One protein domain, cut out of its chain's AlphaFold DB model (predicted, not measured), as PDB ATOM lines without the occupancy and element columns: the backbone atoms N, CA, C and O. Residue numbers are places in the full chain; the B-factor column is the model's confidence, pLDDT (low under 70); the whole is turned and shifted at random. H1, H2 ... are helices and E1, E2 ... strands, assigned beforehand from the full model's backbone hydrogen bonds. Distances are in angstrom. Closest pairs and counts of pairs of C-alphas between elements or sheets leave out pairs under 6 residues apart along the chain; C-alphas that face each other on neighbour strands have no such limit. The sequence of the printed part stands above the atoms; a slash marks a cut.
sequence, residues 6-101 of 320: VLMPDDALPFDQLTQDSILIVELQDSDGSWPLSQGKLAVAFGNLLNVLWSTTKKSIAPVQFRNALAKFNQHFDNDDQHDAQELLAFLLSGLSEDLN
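This is residues 6 to 101 of the 320 residues of the protein "USP domain-containing protein" of Aphanomyces invadans (UniProt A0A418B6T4). What shape does the printed part make? A long loop, residues 6 to 26, leads through the short strand E1 to a group of three helices: H1 and H2 lie side by side as a hairpin, and the last part of H3 packs on the first residues of H1. The loop folds back so that residues 6 to 7 pair with E1, and residues 14 to 21 stick out. What is it built of? The printed part has 96 residues, with one named strand and three named helices in the order E1, H1, H2, H3; under half of the residues, 43, are in named elements, and of these 43 helices hold 40 and the strand 3, which is the class mostly helix. How spread out is it? It is only just loose, close to compact, with a radius of gyration of the C-alphas of 15.1 A and spans of 42 by 39 by 22 A.

What lies beside E1, residues 27 to 29? Residues 6 to 7 pair with residues 27 to 28, antiparallel; E1 pairs with no named strand. How do H1, residues 41 to 55, and H2, residues 64 to 73, stand? This helical hairpin touches, closest at the C-alphas of Ala 45 and Phe 66, 5.4 A, at a shallow tilt of 20 degrees, opposite ways. Where is H3, residues 85 to 99? Its residues 95 to 99 alone touch H1, at residues 41 to 43 alone; the closest C-alphas are those of Ala 43 and Leu 96, 5.5 A. The tilt is steep at 68 degrees, only just short of about perpendicular, opposite ways. H2 and H3 are near each other, while E1 is apart from both. Are the helix backbones complete? Every O i to N i+4 pair is within hydrogen-bond range in H1 and H3, and 5 of 6 in H2.

Where does E1 begin? C-alpha 27 is at (-43.009, -7.600, -52.356), and E1 is 6.6 A long. How long are the helices? H1 measures 21.0 A, H2 14.7 A and H3 20.8 A, which ends with C-alpha 99 at (-33.432, -15.183, -48.549).

Which C-alphas are farthest apart? Those of Asp 10 and Asp 81, 43.3 A. Which links are long? E1 to H1 and H2 to H3 are long, and the printed part has no cut. Where is confidence low? Residues 6 to 39 have pLDDT under 70.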
ATOM      1  N   VAL A   6     -38.193  -9.071 -57.533       41.41
ATOM      2  CA  VAL A   6     -38.465  -8.102 -56.477       41.41
ATOM      3  C   VAL A   6     -39.144  -6.931 -57.167       41.41
ATOM      4  O   VAL A   6     -38.487  -6.172 -57.883       41.41
ATOM      5  N   LEU A   7     -40.460  -6.839 -57.012       41.62
ATOM      6  CA  LEU A   7     -41.217  -5.704 -57.507       41.62
ATOM      7  C   LEU A   7     -40.989  -4.566 -56.520       41.62
ATOM      8  O   LEU A   7     -41.410  -4.623 -55.366       41.62
ATOM      9  N   MET A   8     -40.246  -3.562 -56.973       45.97
ATOM     10  CA  MET A   8     -40.267  -2.270 -56.310       45.97
ATOM     11  C   MET A   8     -41.599  -1.615 -56.681       45.97
ATOM     12  O   MET A   8     -41.933  -1.613 -57.869       45.97
ATOM     13  N   PRO A   9     -42.358  -1.087 -55.710       55.06
ATOM     14  CA  PRO A   9     -43.503  -0.239 -56.007       55.06
ATOM     15  C   PRO A   9     -43.106   0.866 -57.000       55.06
ATOM     16  O   PRO A   9     -41.973   1.349 -56.953       55.06
ATOM     17  N   ASP A  10     -44.004   1.276 -57.899       56.50
ATOM     18  CA  ASP A  10     -43.713   2.325 -58.897       56.50
ATOM     19  C   ASP A  10     -43.318   3.673 -58.249       56.50
ATOM     20  O   ASP A  10     -42.721   4.538 -58.890       56.50
ATOM     21  N   ASP A  11     -43.633   3.845 -56.965       60.66
ATOM     22  CA  ASP A  11     -43.298   4.971 -56.098       60.66
ATOM     23  C   ASP A  11     -42.049   4.745 -55.219       60.66
ATOM     24  O   ASP A  11     -41.736   5.574 -54.359       60.66
ATOM     25  N   ALA A  12     -41.296   3.661 -55.428       57.75
ATOM     26  CA  ALA A  12     -40.056   3.400 -54.705       57.75
ATOM     27  C   ALA A  12     -38.979   4.451 -55.027       57.75
ATOM     28  O   ALA A  12     -38.612   4.677 -56.183       57.75
ATOM     29  N   LEU A  13     -38.429   5.069 -53.981       56.44
ATOM     30  CA  LEU A  13     -37.373   6.066 -54.126       56.44
ATOM     31  C   LEU A  13     -36.044   5.421 -54.574       56.44
ATOM     32  O   LEU A  13     -35.668   4.363 -54.057       56.44
ATOM     33  N   PRO A  14     -35.294   6.070 -55.487       59.78
ATOM     34  CA  PRO A  14     -33.902   5.732 -55.771       59.78
ATOM     35  C   PRO A  14     -33.050   5.685 -54.496       59.78
ATOM     36  O   PRO A  14     -33.296   6.429 -53.549       59.78
ATOM     37  N   PHE A  15     -32.024   4.826 -54.473       51.91
ATOM     38  CA  PHE A  15     -31.189   4.597 -53.283       51.91
ATOM     39  C   PHE A  15     -30.550   5.882 -52.730       51.91
ATOM     40  O   PHE A  15     -30.462   6.068 -51.521       51.91
ATOM     41  N   ASP A  16     -30.146   6.788 -53.616       55.94
ATOM     42  CA  ASP A  16     -29.577   8.101 -53.308       55.94
ATOM     43  C   ASP A  16     -30.594   9.112 -52.745       55.94
ATOM     44  O   ASP A  16     -30.205  10.190 -52.298       55.94
ATOM     45  N   GLN A  17     -31.883   8.766 -52.738       57.31
ATOM     46  CA  GLN A  17     -32.987   9.588 -52.233       57.31
ATOM     47  C   GLN A  17     -33.650   8.995 -50.984       57.31
ATOM     48  O   GLN A  17     -34.624   9.555 -50.477       57.31
ATOM     49  N   LEU A  18     -33.135   7.875 -50.472       61.34
ATOM     50  CA  LEU A  18     -33.615   7.288 -49.230       61.34
ATOM     51  C   LEU A  18     -33.246   8.194 -48.051       61.34
ATOM     52  O   LEU A  18     -32.103   8.623 -47.890       61.34
ATOM     53  N   THR A  19     -34.234   8.474 -47.212       62.53
ATOM     54  CA  THR A  19     -34.073   9.226 -45.966       62.53
ATOM     55  C   THR A  19     -34.254   8.298 -44.771       62.53
ATOM     56  O   THR A  19     -34.614   7.130 -44.916       62.53
ATOM     57  N   GLN A  20     -34.031   8.822 -43.567       44.38
ATOM     58  CA  GLN A  20     -34.213   8.069 -42.326       44.38
ATOM     59  C   GLN A  20     -35.673   7.612 -42.101       44.38
ATOM     60  O   GLN A  20     -35.898   6.668 -41.349       44.38
ATOM     61  N   ASP A  21     -36.632   8.230 -42.802       41.84
ATOM     62  CA  ASP A  21     -38.067   7.924 -42.746       41.84
ATOM     63  C   ASP A  21     -38.544   7.022 -43.904       41.84
ATOM     64  O   ASP A  21     -39.736   6.739 -44.036       41.84
ATOM     65  N   SER A  22     -37.638   6.579 -44.781       49.75
ATOM     66  CA  SER A  22     -37.994   5.752 -45.936       49.75
ATOM     67  C   SER A  22     -38.288   4.303 -45.523       49.75
ATOM     68  O   SER A  22     -37.451   3.624 -44.932       49.75
ATOM     69  N   ILE A  23     -39.477   3.808 -45.880       47.25
ATOM     70  CA  ILE A  23     -39.915   2.427 -45.625       47.25
ATOM     71  C   ILE A  23     -39.600   1.573 -46.855       47.25
ATOM     72  O   ILE A  23     -40.042   1.880 -47.960       47.25
ATOM     73  N   LEU A  24     -38.856   0.480 -46.666       51.22
ATOM     74  CA  LEU A  24     -38.577  -0.484 -47.729       51.22
ATOM     75  C   LEU A  24     -39.673  -1.560 -47.746       51.22
ATOM     76  O   LEU A  24     -39.709  -2.429 -46.872       51.22
ATOM     77  N   ILE A  25     -40.561  -1.510 -48.738       45.00
ATOM     78  CA  ILE A  25     -41.552  -2.562 -48.985       45.00
ATOM     79  C   ILE A  25     -40.970  -3.499 -50.041       45.00
ATOM     80  O   ILE A  25     -40.764  -3.106 -51.186       45.00
ATOM     81  N   VAL A  26     -40.663  -4.733 -49.640       47.03
ATOM     82  CA  VAL A  26     -40.190  -5.784 -50.548       47.03
ATOM     83  C   VAL A  26     -41.349  -6.742 -50.779       47.03
ATOM     84  O   VAL A  26     -41.631  -7.588 -49.929       47.03
ATOM     85  N   GLU A  27     -42.037  -6.602 -51.911       41.09
ATOM     86  CA  GLU A  27     -43.009  -7.600 -52.356       41.09
ATOM     87  C   GLU A  27     -42.284  -8.714 -53.123       41.09
ATOM     88  O   GLU A  27     -41.506  -8.467 -54.048       41.09
ATOM     89  N   LEU A  28     -42.519  -9.959 -52.704       43.38
ATOM     90  CA  LEU A  28     -41.983 -11.160 -53.340       43.38
ATOM     91  C   LEU A  28     -43.141 -11.927 -53.982       43.38
ATOM     92  O   LEU A  28     -44.090 -12.300 -53.290       43.38
ATOM     93  N   GLN A  29     -43.059 -12.189 -55.289       42.41
ATOM     94  CA  GLN A  29     -44.011 -13.040 -56.004       42.41
ATOM     95  C   GLN A  29     -43.265 -14.122 -56.796       42.41
ATOM     96  O   GLN A  29     -42.363 -13.814 -57.575       42.41
ATOM     97  N   ASP A  30     -43.664 -15.384 -56.613       45.06
ATOM     98  CA  ASP A  30     -43.051 -16.541 -57.276       45.06
ATOM     99  C   ASP A  30     -43.907 -17.127 -58.394       45.06
ATOM    100  O   ASP A  30     -45.138 -17.144 -58.312       45.06
ATOM    101  N   SER A  31     -43.233 -17.651 -59.426       44.03
ATOM    102  CA  SER A  31     -43.885 -18.249 -60.598       44.03
ATOM    103  C   SER A  31     -43.559 -19.728 -60.863       44.03
ATOM    104  O   SER A  31     -44.264 -20.334 -61.667       44.03
ATOM    105  N   ASP A  32     -42.585 -20.361 -60.189       46.50
ATOM    106  CA  ASP A  32     -42.206 -21.754 -60.519       46.50
ATOM    107  C   ASP A  32     -41.661 -22.663 -59.387       46.50
ATOM    108  O   ASP A  32     -41.392 -23.837 -59.635       46.50
ATOM    109  N   GLY A  33     -41.610 -22.221 -58.125       44.00
ATOM    110  CA  GLY A  33     -41.650 -23.134 -56.967       44.00
ATOM    111  C   GLY A  33     -40.426 -24.027 -56.688       44.00
ATOM    112  O   GLY A  33     -40.593 -25.074 -56.058       44.00
ATOM    113  N   SER A  34     -39.203 -23.639 -57.068       36.84
ATOM    114  CA  SER A  34     -37.961 -24.326 -56.646       36.84
ATOM    115  C   SER A  34     -36.983 -23.364 -55.941       36.84
ATOM    116  O   SER A  34     -36.862 -22.213 -56.343       36.84
ATOM    117  N   TRP A  35     -36.338 -23.801 -54.843       48.88
ATOM    118  CA  TRP A  35     -35.829 -22.901 -53.782       48.88
ATOM    119  C   TRP A  35     -34.435 -23.266 -53.217       48.88
ATOM    120  O   TRP A  35     -34.152 -24.459 -53.089       48.88
ATOM    121  N   PRO A  36     -33.618 -22.288 -52.751       43.28
ATOM    122  CA  PRO A  36     -32.532 -22.516 -51.792       43.28
ATOM    123  C   PRO A  36     -33.048 -22.600 -50.336       43.28
ATOM    124  O   PRO A  36     -34.236 -22.404 -50.068       43.28
ATOM    125  N   LEU A  37     -32.146 -22.945 -49.409       48.53
ATOM    126  CA  LEU A  37     -32.348 -23.661 -48.134       48.53
ATOM    127  C   LEU A  37     -33.400 -23.093 -47.145       48.53
ATOM    128  O   LEU A  37     -33.890 -23.855 -46.309       48.53
ATOM    129  N   SER A  38     -33.827 -21.831 -47.268       55.25
ATOM    130  CA  SER A  38     -34.822 -21.166 -46.398       55.25
ATOM    131  C   SER A  38     -36.159 -20.770 -47.063       55.25
ATOM    132  O   SER A  38     -37.117 -20.407 -46.369       55.25
ATOM    133  N   GLN A  39     -36.284 -20.911 -48.389       64.75
ATOM    134  CA  GLN A  39     -37.499 -20.609 -49.174       64.75
ATOM    135  C   GLN A  39     -38.085 -19.191 -48.973       64.75
ATOM    136  O   GLN A  39     -39.302 -19.021 -49.073       64.75
ATOM    137  N   GLY A  40     -37.287 -18.176 -48.616       74.62
ATOM    138  CA  GLY A  40     -37.787 -16.805 -48.433       74.62
ATOM    139  C   GLY A  40     -38.626 -16.592 -47.167       74.62
ATOM    140  O   GLY A  40     -39.134 -15.493 -46.935       74.62
ATOM    141  N   LYS A  41     -38.846 -17.631 -46.348       81.69
ATOM    142  CA  LYS A  41     -39.854 -17.569 -45.276       81.69
ATOM    143  C   LYS A  41     -39.426 -16.660 -44.130       81.69
ATOM    144  O   LYS A  41     -40.306 -16.116 -43.463       81.69
ATOM    145  N   LEU A  42     -38.122 -16.489 -43.892       86.25
ATOM    146  CA  LEU A  42     -37.643 -15.574 -42.859       86.25
ATOM    147  C   LEU A  42     -37.847 -14.128 -43.316       86.25
ATOM    148  O   LEU A  42     -38.403 -13.333 -42.560       86.25
ATOM    149  N   ALA A  43     -37.493 -13.816 -44.565       88.31
ATOM    150  CA  ALA A  43     -37.735 -12.505 -45.163       88.31
ATOM    151  C   ALA A  43     -39.226 -12.146 -45.197       88.31
ATOM    152  O   ALA A  43     -39.590 -11.043 -44.797       88.31
ATOM    153  N   VAL A  44     -40.104 -13.082 -45.575       86.38
ATOM    154  CA  VAL A  44     -41.562 -12.866 -45.549       86.38
ATOM    155  C   VAL A  44     -42.067 -12.632 -44.124       86.38
ATOM    156  O   VAL A  44     -42.834 -11.700 -43.884       86.38
ATOM    157  N   ALA A  45     -41.640 -13.443 -43.150       88.62
ATOM    158  CA  ALA A  45     -42.053 -13.270 -41.757       88.62
ATOM    159  C   ALA A  45     -41.588 -11.923 -41.179       88.62
ATOM    160  O   ALA A  45     -42.351 -11.259 -40.473       88.62
ATOM    161  N   PHE A  46     -40.360 -11.509 -41.500       92.88
ATOM    162  CA  PHE A  46     -39.810 -10.224 -41.087       92.88
ATOM    163  C   PHE A  46     -40.516  -9.051 -41.779       92.88
ATOM    164  O   PHE A  46     -40.935  -8.111 -41.108       92.88
ATOM    165  N   GLY A  47     -40.740  -9.133 -43.093       88.44
ATOM    166  CA  GLY A  47     -41.474  -8.128 -43.864       88.44
ATOM    167  C   GLY A  47     -42.907  -7.932 -43.364       88.44
ATOM    168  O   GLY A  47     -43.349  -6.800 -43.185       88.44
ATOM    169  N   ASN A  48     -43.608  -9.019 -43.028       87.62
ATOM    170  CA  ASN A  48     -44.936  -8.952 -42.414       87.62
ATOM    171  C   ASN A  48     -44.907  -8.244 -41.052       87.62
ATOM    172  O   ASN A  48     -45.781  -7.424 -40.768       87.62
ATOM    173  N   LEU A  49     -43.905  -8.534 -40.214       91.44
ATOM    174  CA  LEU A  49     -43.731  -7.847 -38.933       91.44
ATOM    175  C   LEU A  49     -43.488  -6.346 -39.136       91.44
ATOM    176  O   LEU A  49     -44.124  -5.541 -38.458       91.44
ATOM    177  N   LEU A  50     -42.618  -5.973 -40.079       91.12
ATOM    178  CA  LEU A  50     -42.363  -4.572 -40.422       91.12
ATOM    179  C   LEU A  50     -43.639  -3.878 -40.903       91.12
ATOM    180  O   LEU A  50     -43.984  -2.828 -40.371       91.12
ATOM    181  N   ASN A  51     -44.388  -4.474 -41.832       86.81
ATOM    182  CA  ASN A  51     -45.637  -3.894 -42.324       86.81
ATOM    183  C   ASN A  51     -46.622  -3.610 -41.175       86.81
ATOM    184  O   ASN A  51     -47.207  -2.532 -41.099       86.81
ATOM    185  N   VAL A  52     -46.755  -4.534 -40.215       88.62
ATOM    186  CA  VAL A  52     -47.579  -4.312 -39.015       88.62
ATOM    187  C   VAL A  52     -47.017  -3.187 -38.140       88.62
ATOM    188  O   VAL A  52     -47.788  -2.346 -37.686       88.62
ATOM    189  N   LEU A  53     -45.703  -3.145 -37.895       90.06
ATOM    190  CA  LEU A  53     -45.064  -2.103 -37.078       90.06
ATOM    191  C   LEU A  53     -45.239  -0.700 -37.668       90.06
ATOM    192  O   LEU A  53     -45.494   0.240 -36.921       90.06
ATOM    193  N   TRP A  54     -45.136  -0.566 -38.989       89.06
ATOM    194  CA  TRP A  54     -45.221   0.718 -39.682       89.06
ATOM    195  C   TRP A  54     -46.658   1.173 -39.971       89.06
ATOM    196  O   TRP A  54     -46.884   2.359 -40.192       89.06
ATOM    197  N   SER A  55     -47.639   0.265 -39.944       90.06
ATOM    198  CA  SER A  55     -49.055   0.592 -40.191       90.06
ATOM    199  C   SER A  55     -49.925   0.647 -38.929       90.06
ATOM    200  O   SER A  55     -51.051   1.147 -38.967       90.06
ATOM    201  N   THR A  56     -49.447   0.120 -37.798       90.06
ATOM    202  CA  THR A  56     -50.245   0.039 -36.570       90.06
ATOM    203  C   THR A  56     -50.393   1.394 -35.881       90.06
ATOM    204  O   THR A  56     -49.449   2.163 -35.739       90.06
ATOM    205  N   THR A  57     -51.583   1.662 -35.347       92.69
ATOM    206  CA  THR A  57     -51.839   2.795 -34.439       92.69
ATOM    207  C   THR A  57     -51.654   2.421 -32.965       92.69
ATOM    208  O   THR A  57     -51.793   3.261 -32.073       92.69
ATOM    209  N   LYS A  58     -51.374   1.142 -32.676       92.94
ATOM    210  CA  LYS A  58     -51.183   0.636 -31.311       92.94
ATOM    211  C   LYS A  58     -49.788   0.983 -30.798       92.94
ATOM    212  O   LYS A  58     -48.819   0.939 -31.542       92.94
ATOM    213  N   LYS A  59     -49.677   1.213 -29.484       93.62
ATOM    214  CA  LYS A  59     -48.390   1.476 -28.811       93.62
ATOM    215  C   LYS A  59     -47.459   0.259 -28.745       93.62
ATOM    216  O   LYS A  59     -46.269   0.426 -28.517       93.62
ATOM    217  N   SER A  60     -47.996  -0.952 -28.875       94.25
ATOM    218  CA  SER A  60     -47.222  -2.191 -28.834       94.25
ATOM    219  C   SER A  60     -47.914  -3.303 -29.620       94.25
ATOM    220  O   SER A  60     -49.135  -3.289 -29.817       94.25
ATOM    221  N   ILE A  61     -47.116  -4.276 -30.059       94.94
ATOM    222  CA  ILE A  61     -47.565  -5.499 -30.725       94.94
ATOM    223  C   ILE A  61     -46.794  -6.699 -30.166       94.94
ATOM    224  O   ILE A  61     -45.667  -6.550 -29.698       94.94
ATOM    225  N   ALA A  62     -47.387  -7.890 -30.237       94.94
ATOM    226  CA  ALA A  62     -46.706  -9.136 -29.900       94.94
ATOM    227  C   ALA A  62     -46.216  -9.823 -31.194       94.94
ATOM    228  O   ALA A  62     -47.055 -10.223 -32.006       94.94
ATOM    229  N   PRO A  63     -44.898 -10.001 -31.412       94.81
ATOM    230  CA  PRO A  63     -44.342 -10.534 -32.660       94.81
ATOM    231  C   PRO A  63     -44.387 -12.075 -32.730       94.81
ATOM    232  O   PRO A  63     -43.424 -12.720 -33.133       94.81
ATOM    233  N   VAL A  64     -45.507 -12.694 -32.337       93.00
ATOM    234  CA  VAL A  64     -45.625 -14.158 -32.158       93.00
ATOM    235  C   VAL A  64     -45.335 -14.926 -33.451       93.00
ATOM    236  O   VAL A  64     -44.625 -15.928 -33.431       93.00
ATOM    237  N   GLN A  65     -45.857 -14.453 -34.586       89.75
ATOM    238  CA  GLN A  65     -45.645 -15.109 -35.881       89.75
ATOM    239  C   GLN A  65     -44.173 -15.081 -36.300       89.75
ATOM    240  O   GLN A  65     -43.648 -16.101 -36.740       89.75
ATOM    241  N   PHE A  66     -43.506 -13.939 -36.112       92.12
ATOM    242  CA  PHE A  66     -42.086 -13.793 -36.411       92.12
ATOM    243  C   PHE A  66     -41.228 -14.658 -35.485       92.12
ATOM    244  O   PHE A  66     -40.412 -15.429 -35.979       92.12
ATOM    245  N   ARG A  67     -41.482 -14.631 -34.166       92.38
ATOM    246  CA  ARG A  67     -40.792 -15.495 -33.192       92.38
ATOM    247  C   ARG A  67     -40.899 -16.971 -33.578       92.38
ATOM    248  O   ARG A  67     -39.896 -17.670 -33.636       92.38
ATOM    249  N   ASN A  68     -42.106 -17.437 -33.898       89.31
ATOM    250  CA  ASN A  68     -42.335 -18.832 -34.270       89.31
ATOM    251  C   ASN A  68     -41.696 -19.202 -35.620       89.31
ATOM    252  O   ASN A  68     -41.362 -20.363 -35.836       89.31
ATOM    253  N   ALA A  69     -41.565 -18.255 -36.554       87.00
ATOM    254  CA  ALA A  69     -40.824 -18.483 -37.793       87.00
ATOM    255  C   ALA A  69     -39.324 -18.611 -37.505       87.00
ATOM    256  O   ALA A  69     -38.695 -19.556 -37.969       87.00
ATOM    257  N   LEU A  70     -38.781 -17.714 -36.685       87.38
ATOM    258  CA  LEU A  70     -37.375 -17.675 -36.304       87.38
ATOM    259  C   LEU A  70     -36.933 -18.952 -35.569       87.38
ATOM    260  O   LEU A  70     -35.941 -19.564 -35.961       87.38
ATOM    261  N   ALA A  71     -37.729 -19.419 -34.604       87.62
ATOM    262  CA  ALA A  71     -37.493 -20.667 -33.868       87.62
ATOM    263  C   ALA A  71     -37.432 -21.914 -34.777       87.62
ATOM    264  O   ALA A  71     -36.697 -22.859 -34.503       87.62
ATOM    265  N   LYS A  72     -38.154 -21.915 -35.909       85.56
ATOM    266  CA  LYS A  72     -38.087 -23.015 -36.890       85.56
ATOM    267  C   LYS A  72     -36.776 -23.043 -37.667       85.56
ATOM    268  O   LYS A  72     -36.380 -24.113 -38.120       85.56
ATOM    269  N   PHE A  73     -36.149 -21.888 -37.869       81.12
ATOM    270  CA  PHE A  73     -34.876 -21.797 -38.577       81.12
ATOM    271  C   PHE A  73     -33.682 -22.040 -37.659       81.12
ATOM    272  O   PHE A  73     -32.683 -22.601 -38.101       81.12
ATOM    273  N   ASN A  74     -33.788 -21.649 -36.392       83.25
ATOM    274  CA  ASN A  74     -32.771 -21.927 -35.395       83.25
ATOM    275  C   ASN A  74     -33.424 -22.294 -34.059       83.25
ATOM    276  O   ASN A  74     -33.956 -21.437 -33.353       83.25
ATOM    277  N   GLN A  75     -33.327 -23.582 -33.711       84.69
ATOM    278  CA  GLN A  75     -33.865 -24.145 -32.470       84.69
ATOM    279  C   GLN A  75     -33.234 -23.540 -31.210       84.69
ATOM    280  O   GLN A  75     -33.819 -23.654 -30.138       84.69
ATOM    281  N   HIS A  76     -32.077 -22.871 -31.317       84.88
ATOM    282  CA  HIS A  76     -31.491 -22.133 -30.197       84.88
ATOM    283  C   HIS A  76     -32.467 -21.100 -29.612       84.88
ATOM    284  O   HIS A  76     -32.482 -20.899 -28.404       84.88
ATOM    285  N   PHE A  77     -33.325 -20.514 -30.453       87.62
ATOM    286  CA  PHE A  77     -34.337 -19.532 -30.055       87.62
ATOM    287  C   PHE A  77     -35.725 -20.150 -29.790       87.62
ATOM    288  O   PHE A  77     -36.709 -19.418 -29.686       87.62
ATOM    289  N   ASP A  78     -35.839 -21.483 -29.729       90.31
ATOM    290  CA  ASP A  78     -37.093 -22.199 -29.442       90.31
ATOM    291  C   ASP A  78     -37.243 -22.498 -27.940       90.31
ATOM    292  O   ASP A  78     -37.381 -23.642 -27.509       90.31
ATOM    293  N   ASN A  79     -37.139 -21.455 -27.120       91.12
ATOM    294  CA  ASN A  79     -37.383 -21.499 -25.681       91.12
ATOM    295  C   ASN A  79     -37.757 -20.092 -25.173       91.12
ATOM    296  O   ASN A  79     -37.848 -19.140 -25.949       91.12
ATOM    297  N   ASP A  80     -38.031 -19.987 -23.872       91.62
ATOM    298  CA  ASP A  80     -38.398 -18.732 -23.205       91.62
ATOM    299  C   ASP A  80     -37.251 -18.184 -22.317       91.62
ATOM    300  O   ASP A  80     -37.497 -17.364 -21.428       91.62
ATOM    301  N   ASP A  81     -36.005 -18.632 -22.530       93.12
ATOM    302  CA  ASP A  81     -34.835 -18.139 -21.797       93.12
ATOM    303  C   ASP A  81     -34.368 -16.767 -22.324       93.12
ATOM    304  O   ASP A  81     -34.817 -16.250 -23.352       93.12
ATOM    305  N   GLN A  82     -33.452 -16.125 -21.592       94.31
ATOM    306  CA  GLN A  82     -32.788 -14.918 -22.084       94.31
ATOM    307  C   GLN A  82     -31.714 -15.283 -23.112       94.31
ATOM    308  O   GLN A  82     -30.870 -16.140 -22.856       94.31
ATOM    309  N   HIS A  83     -31.709 -14.565 -24.234       91.81
ATOM    310  CA  HIS A  83     -30.737 -14.727 -25.315       91.81
ATOM    311  C   HIS A  83     -29.908 -13.465 -25.533       91.81
ATOM    312  O   HIS A  83     -30.326 -12.356 -25.182       91.81
ATOM    313  N   ASP A  84     -28.753 -13.635 -26.174       93.31
ATOM    314  CA  ASP A  84     -27.946 -12.519 -26.644       93.31
ATOM    315  C   ASP A  84     -28.612 -11.857 -27.865       93.31
ATOM    316  O   ASP A  84     -28.844 -12.474 -28.909       93.31
ATOM    317  N   ALA A  85     -28.924 -10.564 -27.746       94.31
ATOM    318  CA  ALA A  85     -29.505  -9.787 -28.834       94.31
ATOM    319  C   ALA A  85     -28.558  -9.667 -30.042       94.31
ATOM    320  O   ALA A  85     -29.026  -9.537 -31.176       94.31
ATOM    321  N   GLN A  86     -27.240  -9.719 -29.823       93.19
ATOM    322  CA  GLN A  86     -26.251  -9.699 -30.897       93.19
ATOM    323  C   GLN A  86     -26.300 -10.988 -31.718       93.19
ATOM    324  O   GLN A  86     -26.222 -10.920 -32.948       93.19
ATOM    325  N   GLU A  87     -26.485 -12.137 -31.067       91.06
ATOM    326  CA  GLU A  87     -26.634 -13.427 -31.741       91.06
ATOM    327  C   GLU A  87     -27.893 -13.438 -32.614       91.06
ATOM    328  O   GLU A  87     -27.833 -13.780 -33.798       91.06
ATOM    329  N   LEU A  88     -29.017 -12.969 -32.062       93.25
ATOM    330  CA  LEU A  88     -30.269 -12.821 -32.804       93.25
ATOM    331  C   LEU A  88     -30.100 -11.917 -34.034       93.25
ATOM    332  O   LEU A  88     -30.575 -12.254 -35.121       93.25
ATOM    333  N   LEU A  89     -29.425 -10.775 -33.877       94.62
ATOM    334  CA  LEU A  89     -29.188  -9.831 -34.967       94.62
ATOM    335  C   LEU A  89     -28.306 -10.440 -36.062       94.62
ATOM    336  O   LEU A  89     -28.636 -10.325 -37.243       94.62
ATOM    337  N   ALA A  90     -27.208 -11.100 -35.688       90.75
ATOM    338  CA  ALA A  90     -26.310 -11.757 -36.634       90.75
ATOM    339  C   ALA A  90     -27.044 -12.843 -37.432       90.75
ATOM    340  O   ALA A  90     -26.952 -12.886 -38.662       90.75
ATOM    341  N   PHE A  91     -27.831 -13.666 -36.735       90.69
ATOM    342  CA  PHE A  91     -28.660 -14.696 -37.345       90.69
ATOM    343  C   PHE A  91     -29.678 -14.104 -38.327       90.69
ATOM    344  O   PHE A  91     -29.776 -14.553 -39.470       90.69
ATOM    345  N   LEU A  92     -30.404 -13.064 -37.907       92.69
ATOM    346  CA  LEU A  92     -31.413 -12.413 -38.736       92.69
ATOM    347  C   LEU A  92     -30.799 -11.797 -39.998       92.69
ATOM    348  O   LEU A  92     -31.319 -12.017 -41.088       92.69
ATOM    349  N   LEU A  93     -29.691 -11.061 -39.878       93.69
ATOM    350  CA  LEU A  93     -29.015 -10.453 -41.030       93.69
ATOM    351  C   LEU A  93     -28.495 -11.513 -42.006       93.69
ATOM    352  O   LEU A  93     -28.655 -11.348 -43.215       93.69
ATOM    353  N   SER A  94     -27.928 -12.611 -41.502       90.19
ATOM    354  CA  SER A  94     -27.477 -13.724 -42.341       90.19
ATOM    355  C   SER A  94     -28.642 -14.361 -43.098       90.19
ATOM    356  O   SER A  94     -28.586 -14.485 -44.320       90.19
ATOM    357  N   GLY A  95     -29.725 -14.712 -42.397       89.50
ATOM    358  CA  GLY A  95     -30.885 -15.349 -43.018       89.50
ATOM    359  C   GLY A  95     -31.624 -14.430 -43.997       89.50
ATOM    360  O   GLY A  95     -32.061 -14.883 -45.052       89.50
ATOM    361  N   LEU A  96     -31.708 -13.125 -43.712       90.44
ATOM    362  CA  LEU A  96     -32.236 -12.136 -44.660       90.44
ATOM    363  C   LEU A  96     -31.332 -11.979 -45.886       90.44
ATOM    364  O   LEU A  96     -31.844 -11.832 -46.994       90.44
ATOM    365  N   SER A  97     -30.008 -12.000 -45.706       89.88
ATOM    366  CA  SER A  97     -29.064 -11.928 -46.825       89.88
ATOM    367  C   SER A  97     -29.224 -13.127 -47.755       89.88
ATOM    368  O   SER A  97     -29.243 -12.946 -48.970       89.88
ATOM    369  N   GLU A  98     -29.398 -14.325 -47.192       87.62
ATOM    370  CA  GLU A  98     -29.635 -15.558 -47.942       87.62
ATOM    371  C   GLU A  98     -30.984 -15.535 -48.678       87.62
ATOM    372  O   GLU A  98     -31.020 -15.717 -49.897       87.62
ATOM    373  N   ASP A  99     -32.081 -15.236 -47.972       85.75
ATOM    374  CA  ASP A  99     -33.432 -15.183 -48.549       85.75
ATOM    375  C   ASP A  99     -33.549 -14.139 -49.672       85.75
ATOM    376  O   ASP A  99     -34.233 -14.362 -50.675       85.75
ATOM    377  N   LEU A 100     -32.874 -12.996 -49.516       85.25
ATOM    378  CA  LEU A 100     -32.917 -11.869 -50.451       85.25
ATOM    379  C   LEU A 100     -31.715 -11.835 -51.404       85.25
ATOM    380  O   LEU A 100     -31.486 -10.821 -52.074       85.25
ATOM    381  N   ASN A 101     -30.946 -12.923 -51.489       87.06
ATOM    382  CA  ASN A 101     -29.832 -13.012 -52.421       87.06
ATOM    383  C   ASN A 101     -30.349 -13.059 -53.871       87.06
ATOM    384  O   ASN A 101     -31.164 -13.908 -54.263       87.06
TER     385      ASN A 101